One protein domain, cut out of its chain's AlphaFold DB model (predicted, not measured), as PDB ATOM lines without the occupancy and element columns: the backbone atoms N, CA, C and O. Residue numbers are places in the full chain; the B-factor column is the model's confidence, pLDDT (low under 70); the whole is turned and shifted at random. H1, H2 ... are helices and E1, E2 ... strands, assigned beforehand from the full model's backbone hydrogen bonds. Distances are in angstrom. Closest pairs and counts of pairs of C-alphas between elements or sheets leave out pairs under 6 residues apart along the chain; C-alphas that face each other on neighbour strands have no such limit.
ATOM      1  N   THR A 110     146.862 122.962 121.506       84.56
ATOM      2  CA  THR A 110     147.676 123.604 120.467       84.56
ATOM      3  C   THR A 110     147.089 123.335 119.094       84.56
ATOM      4  O   THR A 110     146.846 122.184 118.757       84.56
ATOM      5  N   MET A 111     146.936 124.360 118.262       85.25
ATOM      6  CA  MET A 111     146.496 124.203 116.875       85.25
ATOM      7  C   MET A 111     147.536 124.758 115.907       85.25
ATOM      8  O   MET A 111     148.091 125.832 116.140       85.25
ATOM      9  N   LYS A 112     147.773 124.033 114.810       87.62
ATOM     10  CA  LYS A 112     148.494 124.506 113.627       87.62
ATOM     11  C   LYS A 112     147.500 124.835 112.522       87.62
ATOM     12  O   LYS A 112     146.711 123.971 112.145       87.62
ATOM     13  N   PHE A 113     147.566 126.038 111.966       87.75
ATOM     14  CA  PHE A 113     146.615 126.491 110.953       87.75
ATOM     15  C   PHE A 113     147.218 127.505 109.975       87.75
ATOM     16  O   PHE A 113     148.301 128.048 110.193       87.75
ATOM     17  N   VAL A 114     146.488 127.778 108.896       89.00
ATOM     18  CA  VAL A 114     146.768 128.845 107.917       89.00
ATOM     19  C   VAL A 114     145.503 129.672 107.676       89.00
ATOM     20  O   VAL A 114     144.399 129.149 107.809       89.00
ATOM     21  N   PHE A 115     145.630 130.933 107.255       87.94
ATOM     22  CA  PHE A 115     144.472 131.785 106.941       87.94
ATOM     23  C   PHE A 115     143.974 131.623 105.510       87.94
ATOM     24  O   PHE A 115     144.760 131.768 104.568       87.94
ATOM     25  N   LEU A 116     142.669 131.376 105.341       84.25
ATOM     26  CA  LEU A 116     141.936 131.317 104.065       84.25
ATOM     27  C   LEU A 116     141.887 132.690 103.388       84.25
ATOM     28  O   LEU A 116     140.996 133.502 103.598       84.25
ATOM     29  N   ASN A 117     142.906 132.952 102.564       79.00
ATOM     30  CA  ASN A 117     143.132 134.230 101.891       79.00
ATOM     31  C   ASN A 117     143.200 134.131 100.356       79.00
ATOM     32  O   ASN A 117     143.699 135.054  99.716       79.00
ATOM     33  N   ASN A 118     142.685 133.043  99.776       71.69
ATOM     34  CA  ASN A 118     142.601 132.801  98.327       71.69
ATOM     35  C   ASN A 118     143.944 132.705  97.577       71.69
ATOM     36  O   ASN A 118     143.963 132.811  96.354       71.69
ATOM     37  N   ARG A 119     145.066 132.477  98.273       72.06
ATOM     38  CA  ARG A 119     146.339 132.103  97.631       72.06
ATOM     39  C   ARG A 119     146.410 130.589  97.409       72.06
ATOM     40  O   ARG A 119     145.900 129.829  98.235       72.06
ATOM     41  N   GLU A 120     147.052 130.160  96.321       62.03
ATOM     42  CA  GLU A 120     147.423 128.753  96.131       62.03
ATOM     43  C   GLU A 120     148.338 128.288  97.269       62.03
ATOM     44  O   GLU A 120     149.191 129.040  97.750       62.03
ATOM     45  N   ARG A 121     148.128 127.051  97.728       66.25
ATOM     46  CA  ARG A 121     148.818 126.476  98.885       66.25
ATOM     47  C   ARG A 121     149.480 125.166  98.521       66.25
ATOM     48  O   ARG A 121     148.948 124.375  97.753       66.25
ATOM     49  N   ASN A 122     150.619 124.928  99.147       61.47
ATOM     50  CA  ASN A 122     151.369 123.684  99.073       61.47
ATOM     51  C   ASN A 122     151.856 123.267 100.471       61.47
ATOM     52  O   ASN A 122     151.684 123.991 101.454       61.47
ATOM     53  N   PHE A 123     152.509 122.109 100.554       55.78
ATOM     54  CA  PHE A 123     153.056 121.554 101.797       55.78
ATOM     55  C   PHE A 123     153.966 122.527 102.583       55.78
ATOM     56  O   PHE A 123     154.007 122.459 103.813       55.78
ATOM     57  N   LEU A 124     154.641 123.461 101.899       61.69
ATOM     58  CA  LEU A 124     155.553 124.453 102.483       61.69
ATOM     59  C   LEU A 124     154.873 125.786 102.845       61.69
ATOM     60  O   LEU A 124     155.554 126.740 103.216       61.69
ATOM     61  N   SER A 125     153.544 125.884 102.742       69.62
ATOM     62  CA  SER A 125     152.828 127.125 103.066       69.62
ATOM     63  C   SER A 125     153.029 127.526 104.535       69.62
ATOM     64  O   SER A 125     153.006 126.649 105.402       69.62
ATOM     65  N   PRO A 126     153.193 128.829 104.834       73.88
ATOM     66  CA  PRO A 126     153.457 129.313 106.187       73.88
ATOM     67  C   PRO A 126     152.275 129.023 107.118       73.88
ATOM     68  O   PRO A 126     151.163 129.487 106.870       73.88
ATOM     69  N   LYS A 127     152.525 128.276 108.199       85.75
ATOM     70  CA  LYS A 127     151.541 127.875 109.215       85.75
ATOM     71  C   LYS A 127     151.799 128.601 110.529       85.75
ATOM     72  O   LYS A 127     152.941 128.702 110.967       85.75
ATOM     73  N   LEU A 128     150.741 129.053 111.191       88.50
ATOM     74  CA  LEU A 128     150.797 129.488 112.584       88.50
ATOM     75  C   LEU A 128     150.566 128.296 113.499       88.50
ATOM     76  O   LEU A 128     149.786 127.406 113.172       88.50
ATOM     77  N   LYS A 129     151.224 128.301 114.656       89.31
ATOM     78  CA  LYS A 129     150.987 127.349 115.738       89.31
ATOM     79  C   LYS A 129     150.727 128.135 117.017       89.31
ATOM     80  O   LYS A 129     151.588 128.897 117.446       89.31
ATOM     81  N   MET A 130     149.542 127.988 117.600       90.44
ATOM     82  CA  MET A 130     149.104 128.794 118.748       90.44
ATOM     83  C   MET A 130     148.373 127.932 119.775       90.44
ATOM     84  O   MET A 130     147.845 126.867 119.441       90.44
ATOM     85  N   ARG A 131     148.348 128.397 121.030       90.31
ATOM     86  CA  ARG A 131     147.557 127.773 122.097       90.31
ATOM     87  C   ARG A 131     146.114 128.264 122.039       90.31
ATOM     88  O   ARG A 131     145.884 129.462 121.906       90.31
ATOM     89  N   VAL A 132     145.162 127.356 122.162       89.19
ATOM     90  CA  VAL A 132     143.729 127.625 122.258       89.19
ATOM     91  C   VAL A 132     143.385 127.936 123.709       89.19
ATOM     92  O   VAL A 132     143.846 127.251 124.616       89.19
ATOM     93  N   LYS A 133     142.579 128.973 123.917       89.88
ATOM     94  CA  LYS A 133     141.927 129.290 125.189       89.88
ATOM     95  C   LYS A 133     140.600 128.546 125.313       89.88
ATOM     96  O   LYS A 133     140.322 127.946 126.343       89.88
ATOM     97  N   ARG A 134     139.776 128.627 124.269       87.31
ATOM     98  CA  ARG A 134     138.475 127.961 124.154       87.31
ATOM     99  C   ARG A 134     137.987 127.990 122.710       87.31
ATOM    100  O   ARG A 134     138.451 128.807 121.909       87.31
ATOM    101  N   TRP A 135     136.999 127.159 122.412       84.81
ATOM    102  CA  TRP A 135     136.224 127.214 121.178       84.81
ATOM    103  C   TRP A 135     134.745 127.401 121.510       84.81
ATOM    104  O   TRP A 135     134.158 126.614 122.247       84.81
ATOM    105  N   ASP A 136     134.160 128.476 120.995       86.00
ATOM    106  CA  ASP A 136     132.737 128.761 121.089       86.00
ATOM    107  C   ASP A 136     132.045 128.197 119.848       86.00
ATOM    108  O   ASP A 136     132.073 128.793 118.772       86.00
ATOM    109  N   VAL A 137     131.484 126.998 119.988       77.06
ATOM    110  CA  VAL A 137     130.850 126.282 118.875       77.06
ATOM    111  C   VAL A 137     129.567 126.981 118.421       77.06
ATOM    112  O   VAL A 137     129.272 126.978 117.231       77.06
ATOM    113  N   GLU A 138     128.824 127.606 119.338       80.38
ATOM    114  CA  GLU A 138     127.571 128.300 119.014       80.38
ATOM    115  C   GLU A 138     127.827 129.564 118.191       80.38
ATOM    116  O   GLU A 138     127.097 129.852 117.244       80.38
ATOM    117  N   GLN A 139     128.887 130.302 118.527       85.94
ATOM    118  CA  GLN A 139     129.323 131.477 117.770       85.94
ATOM    119  C   GLN A 139     130.269 131.132 116.611       85.94
ATOM    120  O   GLN A 139     130.637 132.014 115.835       85.94
ATOM    121  N   GLU A 140     130.643 129.858 116.464       86.31
ATOM    122  CA  GLU A 140     131.616 129.358 115.488       86.31
ATOM    123  C   GLU A 140     132.952 130.115 115.536       86.31
ATOM    124  O   GLU A 140     133.535 130.463 114.507       86.31
ATOM    125  N   ASP A 141     133.438 130.398 116.742       90.88
ATOM    126  CA  ASP A 141     134.618 131.220 116.977       90.88
ATOM    127  C   ASP A 141     135.609 130.515 117.902       90.88
ATOM    128  O   ASP A 141     135.286 130.127 119.024       90.88
ATOM    129  N   ILE A 142     136.855 130.387 117.461       90.31
ATOM    130  CA  ILE A 142     137.957 129.884 118.278       90.31
ATOM    131  C   ILE A 142     138.805 131.037 118.813       90.31
ATOM    132  O   ILE A 142     139.032 132.042 118.136       90.31
ATOM    133  N   TYR A 143     139.287 130.879 120.041       93.56
ATOM    134  CA  TYR A 143     140.042 131.887 120.768       93.56
ATOM    135  C   TYR A 143     141.440 131.360 121.050       93.56
ATOM    136  O   TYR A 143     141.596 130.352 121.736       93.56
ATOM    137  N   PHE A 144     142.461 132.047 120.551       93.50
ATOM    138  CA  PHE A 144     143.859 131.699 120.786       93.50
ATOM    139  C   PHE A 144     144.522 132.679 121.747       93.50
ATOM    140  O   PHE A 144     144.281 133.883 121.679       93.50
ATOM    141  N   TYR A 145     145.426 132.186 122.587       92.69
ATOM    142  CA  TYR A 145     146.374 133.045 123.290       92.69
ATOM    143  C   TYR A 145     147.256 133.778 122.282       92.69
ATOM    144  O   TYR A 145     147.715 133.173 121.315       92.69
ATOM    145  N   TYR A 146     147.541 135.060 122.522       86.75
ATOM    146  CA  TYR A 146     148.380 135.895 121.650       86.75
ATOM    147  C   TYR A 146     149.888 135.570 121.770       86.75
ATOM    148  O   TYR A 146     150.732 136.457 121.872       86.75
ATOM    149  N   GLU A 147     150.231 134.284 121.795       85.31
ATOM    150  CA  GLU A 147     151.588 133.753 121.880       85.31
ATOM    151  C   GLU A 147     151.776 132.668 120.816       85.31
ATOM    152  O   GLU A 147     150.972 131.738 120.692       85.31
ATOM    153  N   PHE A 148     152.855 132.790 120.046       83.75
ATOM    154  CA  PHE A 148     153.194 131.846 118.987       83.75
ATOM    155  C   PHE A 148     154.094 130.749 119.531       83.75
ATOM    156  O   PHE A 148     155.082 131.018 120.209       83.75
ATOM    157  N   LEU A 149     153.775 129.509 119.184       78.88
ATOM    158  CA  LEU A 149     154.618 128.365 119.484       78.88
ATOM    159  C   LEU A 149     155.539 128.082 118.301       78.88
ATOM    160  O   LEU A 149     155.096 127.997 117.156       78.88
ATOM    161  N   GLU A 150     156.815 127.855 118.584       74.19
ATOM    162  CA  GLU A 150     157.785 127.471 117.562       74.19
ATOM    163  C   GLU A 150     157.675 125.973 117.192       74.19
ATOM    164  O   GLU A 150     157.166 125.134 117.954       74.19
ATOM    165  N   GLY A 151     158.158 125.630 115.989       61.72
ATOM    166  CA  GLY A 151     158.490 124.257 115.590       61.72
ATOM    167  C   GLY A 151     157.847 123.757 114.289       61.72
ATOM    168  O   GLY A 151     156.632 123.818 114.123       61.72
ATOM    169  N   GLY A 152     158.668 123.153 113.420       59.00
ATOM    170  CA  GLY A 152     158.285 122.535 112.140       59.00
ATOM    171  C   GLY A 152     158.781 123.319 110.917       59.00
ATOM    172  O   GLY A 152     158.882 124.537 110.970       59.00
ATOM    173  N   LEU A 153     159.058 122.624 109.803       54.19
ATOM    174  CA  LEU A 153     159.603 123.204 108.555       54.19
ATOM    175  C   LEU A 153     158.740 124.323 107.946       54.19
ATOM    176  O   LEU A 153     159.263 125.197 107.267       54.19
ATOM    177  N   SER A 154     157.427 124.290 108.181       60.56
ATOM    178  CA  SER A 154     156.461 125.230 107.606       60.56
ATOM    179  C   SER A 154     155.888 126.220 108.627       60.56
ATOM    180  O   SER A 154     154.968 126.955 108.284       60.56
ATOM    181  N   VAL A 155     156.329 126.205 109.893       68.69
ATOM    182  CA  VAL A 155     155.763 127.077 110.940       68.69
ATOM    183  C   VAL A 155     156.531 128.391 110.997       68.69
ATOM    184  O   VAL A 155     157.748 128.394 111.162       68.69
ATOM    185  N   VAL A 156     155.818 129.510 110.866       71.94
ATOM    186  CA  VAL A 156     156.428 130.847 110.918       71.94
ATOM    187  C   VAL A 156     156.858 131.191 112.345       71.94
ATOM    188  O   VAL A 156     156.104 130.976 113.294       71.94
ATOM    189  N   THR A 157     158.063 131.740 112.506       69.19
ATOM    190  CA  THR A 157     158.640 132.078 113.819       69.19
ATOM    191  C   THR A 157     158.649 133.589 114.062       69.19
ATOM    192  O   THR A 157     158.797 134.387 113.132       69.19
ATOM    193  N   GLY A 158     158.477 133.999 115.324       67.38
ATOM    194  CA  GLY A 158     158.633 135.386 115.785       67.38
ATOM    195  C   GLY A 158     158.031 136.451 114.855       67.38
ATOM    196  O   GLY A 158     156.823 136.506 114.632       67.38
ATOM    197  N   ASN A 159     158.888 137.303 114.283       69.75
ATOM    198  CA  ASN A 159     158.485 138.420 113.418       69.75
ATOM    199  C   ASN A 159     157.714 137.990 112.157       69.75
ATOM    200  O   ASN A 159     156.877 138.752 111.673       69.75
ATOM    201  N   GLN A 160     157.951 136.779 111.638       75.25
ATOM    202  CA  GLN A 160     157.216 136.248 110.487       75.25
ATOM    203  C   GLN A 160     155.767 135.919 110.854       75.25
ATOM    204  O   GLN A 160     154.866 136.179 110.061       75.25
ATOM    205  N   ALA A 161     155.528 135.412 112.068       78.19
ATOM    206  CA  ALA A 161     154.181 135.145 112.568       78.19
ATOM    207  C   ALA A 161     153.370 136.440 112.699       78.19
ATOM    208  O   ALA A 161     152.228 136.512 112.246       78.19
ATOM    209  N   THR A 162     153.992 137.497 113.226       81.06
ATOM    210  CA  THR A 162     153.377 138.827 113.323       81.06
ATOM    211  C   THR A 162     153.083 139.429 111.948       81.06
ATOM    212  O   THR A 162     151.988 139.948 111.730       81.06
ATOM    213  N   ALA A 163     154.026 139.352 111.002       81.50
ATOM    214  CA  ALA A 163     153.803 139.810 109.629       81.50
ATOM    215  C   ALA A 163     152.645 139.044 108.969       81.50
ATOM    216  O   ALA A 163     151.734 139.657 108.413       81.50
ATOM    217  N   TYR A 164     152.619 137.721 109.129       84.38
ATOM    218  CA  TYR A 164     151.572 136.860 108.590       84.38
ATOM    219  C   TYR A 164     150.194 137.129 109.218       84.38
ATOM    220  O   TYR A 164     149.195 137.173 108.500       84.38
ATOM    221  N   LEU A 165     150.111 137.388 110.530       86.38
ATOM    222  CA  LEU A 165     148.875 137.864 111.161       86.38
ATOM    223  C   LEU A 165     148.410 139.185 110.541       86.38
ATOM    224  O   LEU A 165     147.242 139.310 110.175       86.38
ATOM    225  N   ASN A 166     149.315 140.156 110.407       86.94
ATOM    226  CA  ASN A 166     148.994 141.480 109.876       86.94
ATOM    227  C   ASN A 166     148.495 141.423 108.424       86.94
ATOM    228  O   ASN A 166     147.532 142.112 108.094       86.94
ATOM    229  N   GLU A 167     149.077 140.567 107.581       86.56
ATOM    230  CA  GLU A 167     148.594 140.324 106.212       86.56
ATOM    231  C   GLU A 167     147.154 139.786 106.178       86.56
ATOM    232  O   GLU A 167     146.407 140.052 105.238       86.56
ATOM    233  N   ASN A 168     146.743 139.057 107.217       87.25
ATOM    234  CA  ASN A 168     145.438 138.403 107.309       87.25
ATOM    235  C   ASN A 168     144.500 139.073 108.328       87.25
ATOM    236  O   ASN A 168     143.509 138.471 108.732       87.25
ATOM    237  N   LYS A 169     144.766 140.328 108.715       90.31
ATOM    238  CA  LYS A 169     144.059 141.056 109.790       90.31
ATOM    239  C   LYS A 169     142.535 141.140 109.633       90.31
ATOM    240  O   LYS A 169     141.831 141.342 110.609       90.31
ATOM    241  N   ARG A 170     142.016 140.972 108.414       89.38
ATOM    242  CA  ARG A 170     140.568 140.935 108.134       89.38
ATOM    243  C   ARG A 170     139.868 139.644 108.588       89.38
ATOM    244  O   ARG A 170     138.647 139.601 108.577       89.38
ATOM    245  N   LEU A 171     140.626 138.594 108.903       88.44
ATOM    246  CA  LEU A 171     140.122 137.243 109.190       88.44
ATOM    247  C   LEU A 171     140.119 136.910 110.690       88.44
ATOM    248  O   LEU A 171     139.743 135.808 111.080       88.44
ATOM    249  N   TRP A 172     140.560 137.841 111.533       93.56
ATOM    250  CA  TRP A 172     140.658 137.657 112.974       93.56
ATOM    251  C   TRP A 172     140.472 138.988 113.705       93.56
ATOM    252  O   TRP A 172     140.598 140.062 113.118       93.56
ATOM    253  N   GLN A 173     140.188 138.926 115.002       94.25
ATOM    254  CA  GLN A 173     140.060 140.100 115.867       94.25
ATOM    255  C   GLN A 173     140.807 139.892 117.186       94.25
ATOM    256  O   GLN A 173     140.898 138.768 117.676       94.25
ATOM    257  N   VAL A 174     141.351 140.967 117.764       93.62
ATOM    258  CA  VAL A 174     141.845 140.919 119.148       93.62
ATOM    259  C   VAL A 174     140.683 141.211 120.074       93.62
ATOM    260  O   VAL A 174     140.005 142.224 119.905       93.62
ATOM    261  N   ILE A 175     140.500 140.356 121.070       94.50
ATOM    262  CA  ILE A 175     139.636 140.630 122.212       94.50
ATOM    263  C   ILE A 175     140.454 140.586 123.502       94.50
ATOM    264  O   ILE A 175     141.567 140.056 123.525       94.50
ATOM    265  N   GLU A 176     139.899 141.141 124.571       92.81
ATOM    266  CA  GLU A 176     140.471 141.058 125.910       92.81
ATOM    267  C   GLU A 176     139.496 140.305 126.818       92.81
ATOM    268  O   GLU A 176     138.324 140.666 126.903       92.81
ATOM    269  N   GLU A 177     139.975 139.236 127.449       89.50
ATOM    270  CA  GLU A 177     139.212 138.359 128.343       89.50
ATOM    271  C   GLU A 177     140.133 137.998 129.515       89.50
ATOM    272  O   GLU A 177     141.299 137.673 129.299       89.50
ATOM    273  N   ASP A 178     139.662 138.138 130.757       88.12
ATOM    274  CA  ASP A 178     140.443 137.877 131.981       88.12
ATOM    275  C   ASP A 178     141.813 138.593 132.049       88.12
ATOM    276  O   ASP A 178     142.794 138.069 132.579       88.12
ATOM    277  N   GLY A 179     141.904 139.808 131.489       88.19
ATOM    278  CA  GLY A 179     143.149 140.588 131.418       88.19
ATOM    279  C   GLY A 179     144.180 140.038 130.423       88.19
ATOM    280  O   GLY A 179     145.337 140.465 130.419       88.19
ATOM    281  N   GLN A 180     143.782 139.088 129.577       90.88
ATOM    282  CA  GLN A 180     144.610 138.486 128.541       90.88
ATOM    283  C   GLN A 180     144.110 138.892 127.156       90.88
ATOM    284  O   GLN A 180     142.914 138.897 126.870       90.88
ATOM    285  N   LYS A 181     145.050 139.204 126.260       92.75
ATOM    286  CA  LYS A 181     144.741 139.421 124.845       92.75
ATOM    287  C   LYS A 181     144.577 138.078 124.154       92.75
ATOM    288  O   LYS A 181     145.499 137.261 124.173       92.75
ATOM    289  N   LEU A 182     143.435 137.887 123.505       94.44
ATOM    290  CA  LEU A 182     143.129 136.696 122.723       94.44
ATOM    291  C   LEU A 182     142.903 137.064 121.260       94.44
ATOM    292  O   LEU A 182     142.363 138.122 120.936       94.44
ATOM    293  N   LEU A 183     143.310 136.166 120.373       94.69
ATOM    294  CA  LEU A 183     143.032 136.233 118.950       94.69
ATOM    295  C   LEU A 183     141.788 135.387 118.664       94.69
ATOM    296  O   LEU A 183     141.829 134.163 118.756       94.69
ATOM    297  N   LYS A 184     140.680 136.053 118.351       95.25
ATOM    298  CA  LYS A 184     139.397 135.438 118.013       95.25
ATOM    299  C   LYS A 184     139.293 135.254 116.496       95.25
ATOM    300  O   LYS A 184     139.501 136.207 115.742       95.25
ATOM    301  N   VAL A 185     138.975 134.039 116.059       93.88
ATOM    302  CA  VAL A 185     138.972 133.614 114.649       93.88
ATOM    303  C   VAL A 185     137.730 132.791 114.356       93.88
ATOM    304  O   VAL A 185     137.400 131.895 115.126       93.88
ATOM    305  N   ARG A 186     137.094 133.036 113.210       90.19
ATOM    306  CA  ARG A 186     135.961 132.230 112.751       90.19
ATOM    307  C   ARG A 186     136.418 130.803 112.426       90.19
ATOM    308  O   ARG A 186     137.258 130.605 111.542       90.19
ATOM    309  N   TYR A 187     135.860 129.821 113.120       85.81
ATOM    310  CA  TYR A 187     136.138 128.401 112.934       85.81
ATOM    311  C   TYR A 187     134.879 127.577 113.228       85.81
ATOM    312  O   TYR A 187     134.543 127.304 114.383       85.81
ATOM    313  N   SER A 188     134.168 127.225 112.156       74.62
ATOM    314  CA  SER A 188     132.897 126.499 112.201       74.62
ATOM    315  C   SER A 188     133.080 125.011 112.490       74.62
ATOM    316  O   SER A 188     134.108 124.412 112.172       74.62
ATOM    317  N   LEU A 189     132.039 124.414 113.077       66.62
ATOM    318  CA  LEU A 189     131.964 122.984 113.391       66.62
ATOM    319  C   LEU A 189     132.051 122.109 112.134       66.62
ATOM    320  O   LEU A 189     132.695 121.062 112.130       66.62
ATOM    321  N   TYR A 190     131.381 122.558 111.074       65.81
ATOM    322  CA  TYR A 190     131.448 121.971 109.748       65.81
ATOM    323  C   TYR A 190     132.389 122.829 108.922       65.81
ATOM    324  O   TYR A 190     132.128 124.009 108.698       65.81
ATOM    325  N   TRP A 191     133.516 122.246 108.519       61.47
ATOM    326  CA  TRP A 191     134.479 122.966 107.706       61.47
ATOM    327  C   TRP A 191     133.871 123.286 106.340       61.47
ATOM    328  O   TRP A 191     133.453 122.388 105.610       61.47
ATOM    329  N   ASP A 192     133.861 124.568 106.003       67.69
ATOM    330  CA  ASP A 192     133.465 125.086 104.704       67.69
ATOM    331  C   ASP A 192     134.470 126.163 104.289       67.69
ATOM    332  O   ASP A 192     134.802 127.079 105.048       67.69
ATOM    333  N   ARG A 193     134.993 126.017 103.071       65.81
ATOM    334  CA  ARG A 193     136.029 126.882 102.511       65.81
ATOM    335  C   ARG A 193     135.559 128.328 102.356       65.81
ATOM    336  O   ARG A 193     136.401 129.223 102.406       65.81
ATOM    337  N   ASP A 194     134.258 128.543 102.179       67.81
ATOM    338  CA  ASP A 194     133.686 129.866 101.928       67.81
ATOM    339  C   ASP A 194     133.446 130.660 103.220       67.81
ATOM    340  O   ASP A 194     133.405 131.893 103.197       67.81
ATOM    341  N   THR A 195     133.327 129.974 104.359       70.62
ATOM    342  CA  THR A 195     132.950 130.579 105.646       70.62
ATOM    343  C   THR A 195     134.038 130.491 106.719       70.62
ATOM    344  O   THR A 195     134.065 131.323 107.631       70.62
ATOM    345  N   ALA A 196     134.976 129.548 106.613       76.31
ATOM    346  CA  ALA A 196     136.082 129.426 107.555       76.31
ATOM    347  C   ALA A 196     137.152 130.511 107.334       76.31
ATOM    348  O   ALA A 196     137.597 130.768 106.216       76.31
ATOM    349  N   ALA A 197     137.650 131.116 108.418       88.00
ATOM    350  CA  ALA A 197     138.787 132.038 108.340       88.00
ATOM    351  C   ALA A 197     140.131 131.298 108.254       88.00
ATOM    352  O   ALA A 197     141.121 131.841 107.746       88.00
ATOM    353  N   ILE A 198     140.178 130.059 108.747       87.56
ATOM    354  CA  ILE A 198     141.390 129.244 108.826       87.56
ATOM    355  C   ILE A 198     141.164 127.819 108.322       87.56
ATOM    356  O   ILE A 198     140.083 127.253 108.434       87.56
ATOM    357  N   GLU A 199     142.230 127.227 107.799       85.75
ATOM    358  CA  GLU A 199     142.339 125.787 107.573       85.75
ATOM    359  C   GLU A 199     143.272 125.218 108.648       85.75
ATOM    360  O   GLU A 199     144.440 125.614 108.738       85.75
ATOM    361  N   ALA A 200     142.742 124.325 109.486       81.25
ATOM    362  CA  ALA A 200     143.509 123.633 110.513       81.25
ATOM    363  C   ALA A 200     144.234 122.427 109.900       81.25
ATOM    364  O   ALA A 200     143.633 121.643 109.174       81.25
ATOM    365  N   TYR A 201     145.525 122.289 110.199       73.19
ATOM    366  CA  TYR A 201     146.348 121.160 109.754       73.19
ATOM    367  C   TYR A 201     146.481 120.113 110.851       73.19
ATOM    368  O   TYR A 201     146.275 118.936 110.596       73.19
ATOM    369  N   ASP A 202     146.791 120.564 112.068       71.19
ATOM    370  CA  ASP A 202     146.903 119.704 113.239       71.19
ATOM    371  C   ASP A 202     146.254 120.399 114.435       71.19
ATOM    372  O   ASP A 202     146.452 121.601 114.640       71.19
ATOM    373  N   SER A 203     145.593 119.637 115.295       70.62
ATOM    374  CA  SER A 203     145.251 120.058 116.649       70.62
ATOM    375  C   SER A 203     145.732 119.017 117.655       70.62
ATOM    376  O   SER A 203     145.657 117.812 117.436       70.62
ATOM    377  N   TYR A 204     146.272 119.498 118.768       67.75
ATOM    378  CA  TYR A 204     146.784 118.698 119.869       67.75
ATOM    379  C   TYR A 204     146.048 119.154 121.127       67.75
ATOM    380  O   TYR A 204     146.288 120.255 121.619       67.75
ATOM    381  N   GLY A 205     145.113 118.341 121.614       57.78
ATOM    382  CA  GLY A 205     144.335 118.651 122.815       57.78
ATOM    383  C   GLY A 205     145.145 118.516 124.109       57.78
ATOM    384  O   GLY A 205     146.102 117.737 124.179       57.78
TER     385      GLY A 205
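AT A GLANCE: This is residues 110 to 205 of the 377 residues of an uncharacterized protein of Candidatus Collierbacteria bacterium GW2011_GWA2_42_17 (UniProt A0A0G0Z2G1). One strongly twisted, antiparallel sheet of six strands folds over on itself where E2 and E3 bend, bringing the end of E5 to the start of E6; one helix, H1, packs on the sheet near the start of E2 and the end of E3. The 96 printed residues run E1, E2, E3, H1, E4, E5, E6, the sheet's order is E4, E5, E3, E2, E1, E6, and the class is mostly strand. The whole is compact, with a radius of gyration of the C-alphas of 12.6 A, and spans 34 by 28 by 26 A.

IN THESE COORDINATES: E1 is residues 110 to 115, from C-alpha 110 at (147.676, 123.604, 120.467). E2, residues 128 to 136, 20.0 A, bends by 79 degrees at residue 133. E3, residues 141 to 148, 18.7 A, bends by 60 degrees at residue 145. H1 is residues 158 to 167, E4 residues 172 to 177, and E5 residues 180 to 186, 19.1 A. E6, residues 198 to 204, ends at C-alpha 204 (146.784, 118.698, 119.869).

HOW THE PARTS SIT: E1, E2 and E3 form a meander, each strand the antiparallel neighbour of the one before; N 130 and O 111 are 3.0 A apart, N 143 and O 134 2.9 A. E5 pairs with E3 at N 144 and O 183, 2.8 A, and with edge strand E4, its hairpin partner, at N 175 and O 182, 2.9 A. Edge strand E6 pairs with E1 at N 112 and O 202, 2.8 A. The closest C-alphas of E5 and E6, Arg 186 and Ile 198, are 7.3 A apart. E3, H1 and E4 form a split strand-helix-strand unit, two strands of one sheet that are not neighbours, joined through a helix, with E5 between them in the sheet; its crossover is right-handed. H1 is on the sheet at a height of 8.8 A, only just over none of its strands, with 2 C-alphas each falling on E3 and E2; the closest C-alphas of E2 and H1, Leu 128 and Ala 161, are 6.6 A apart. In H1 every O i to N i+4 pair is within hydrogen-bond range.

THE WHOLE: The C-alphas farthest apart, Glu 120 and Asp 178, are 37.6 A apart. The printed part has no cut; the links E1 to E2 and E5 to E6 are long. The pLDDT is under 70 at residues 120 to 125, 151 to 155, 157 to 159, 189 to 194 and 204 to 205.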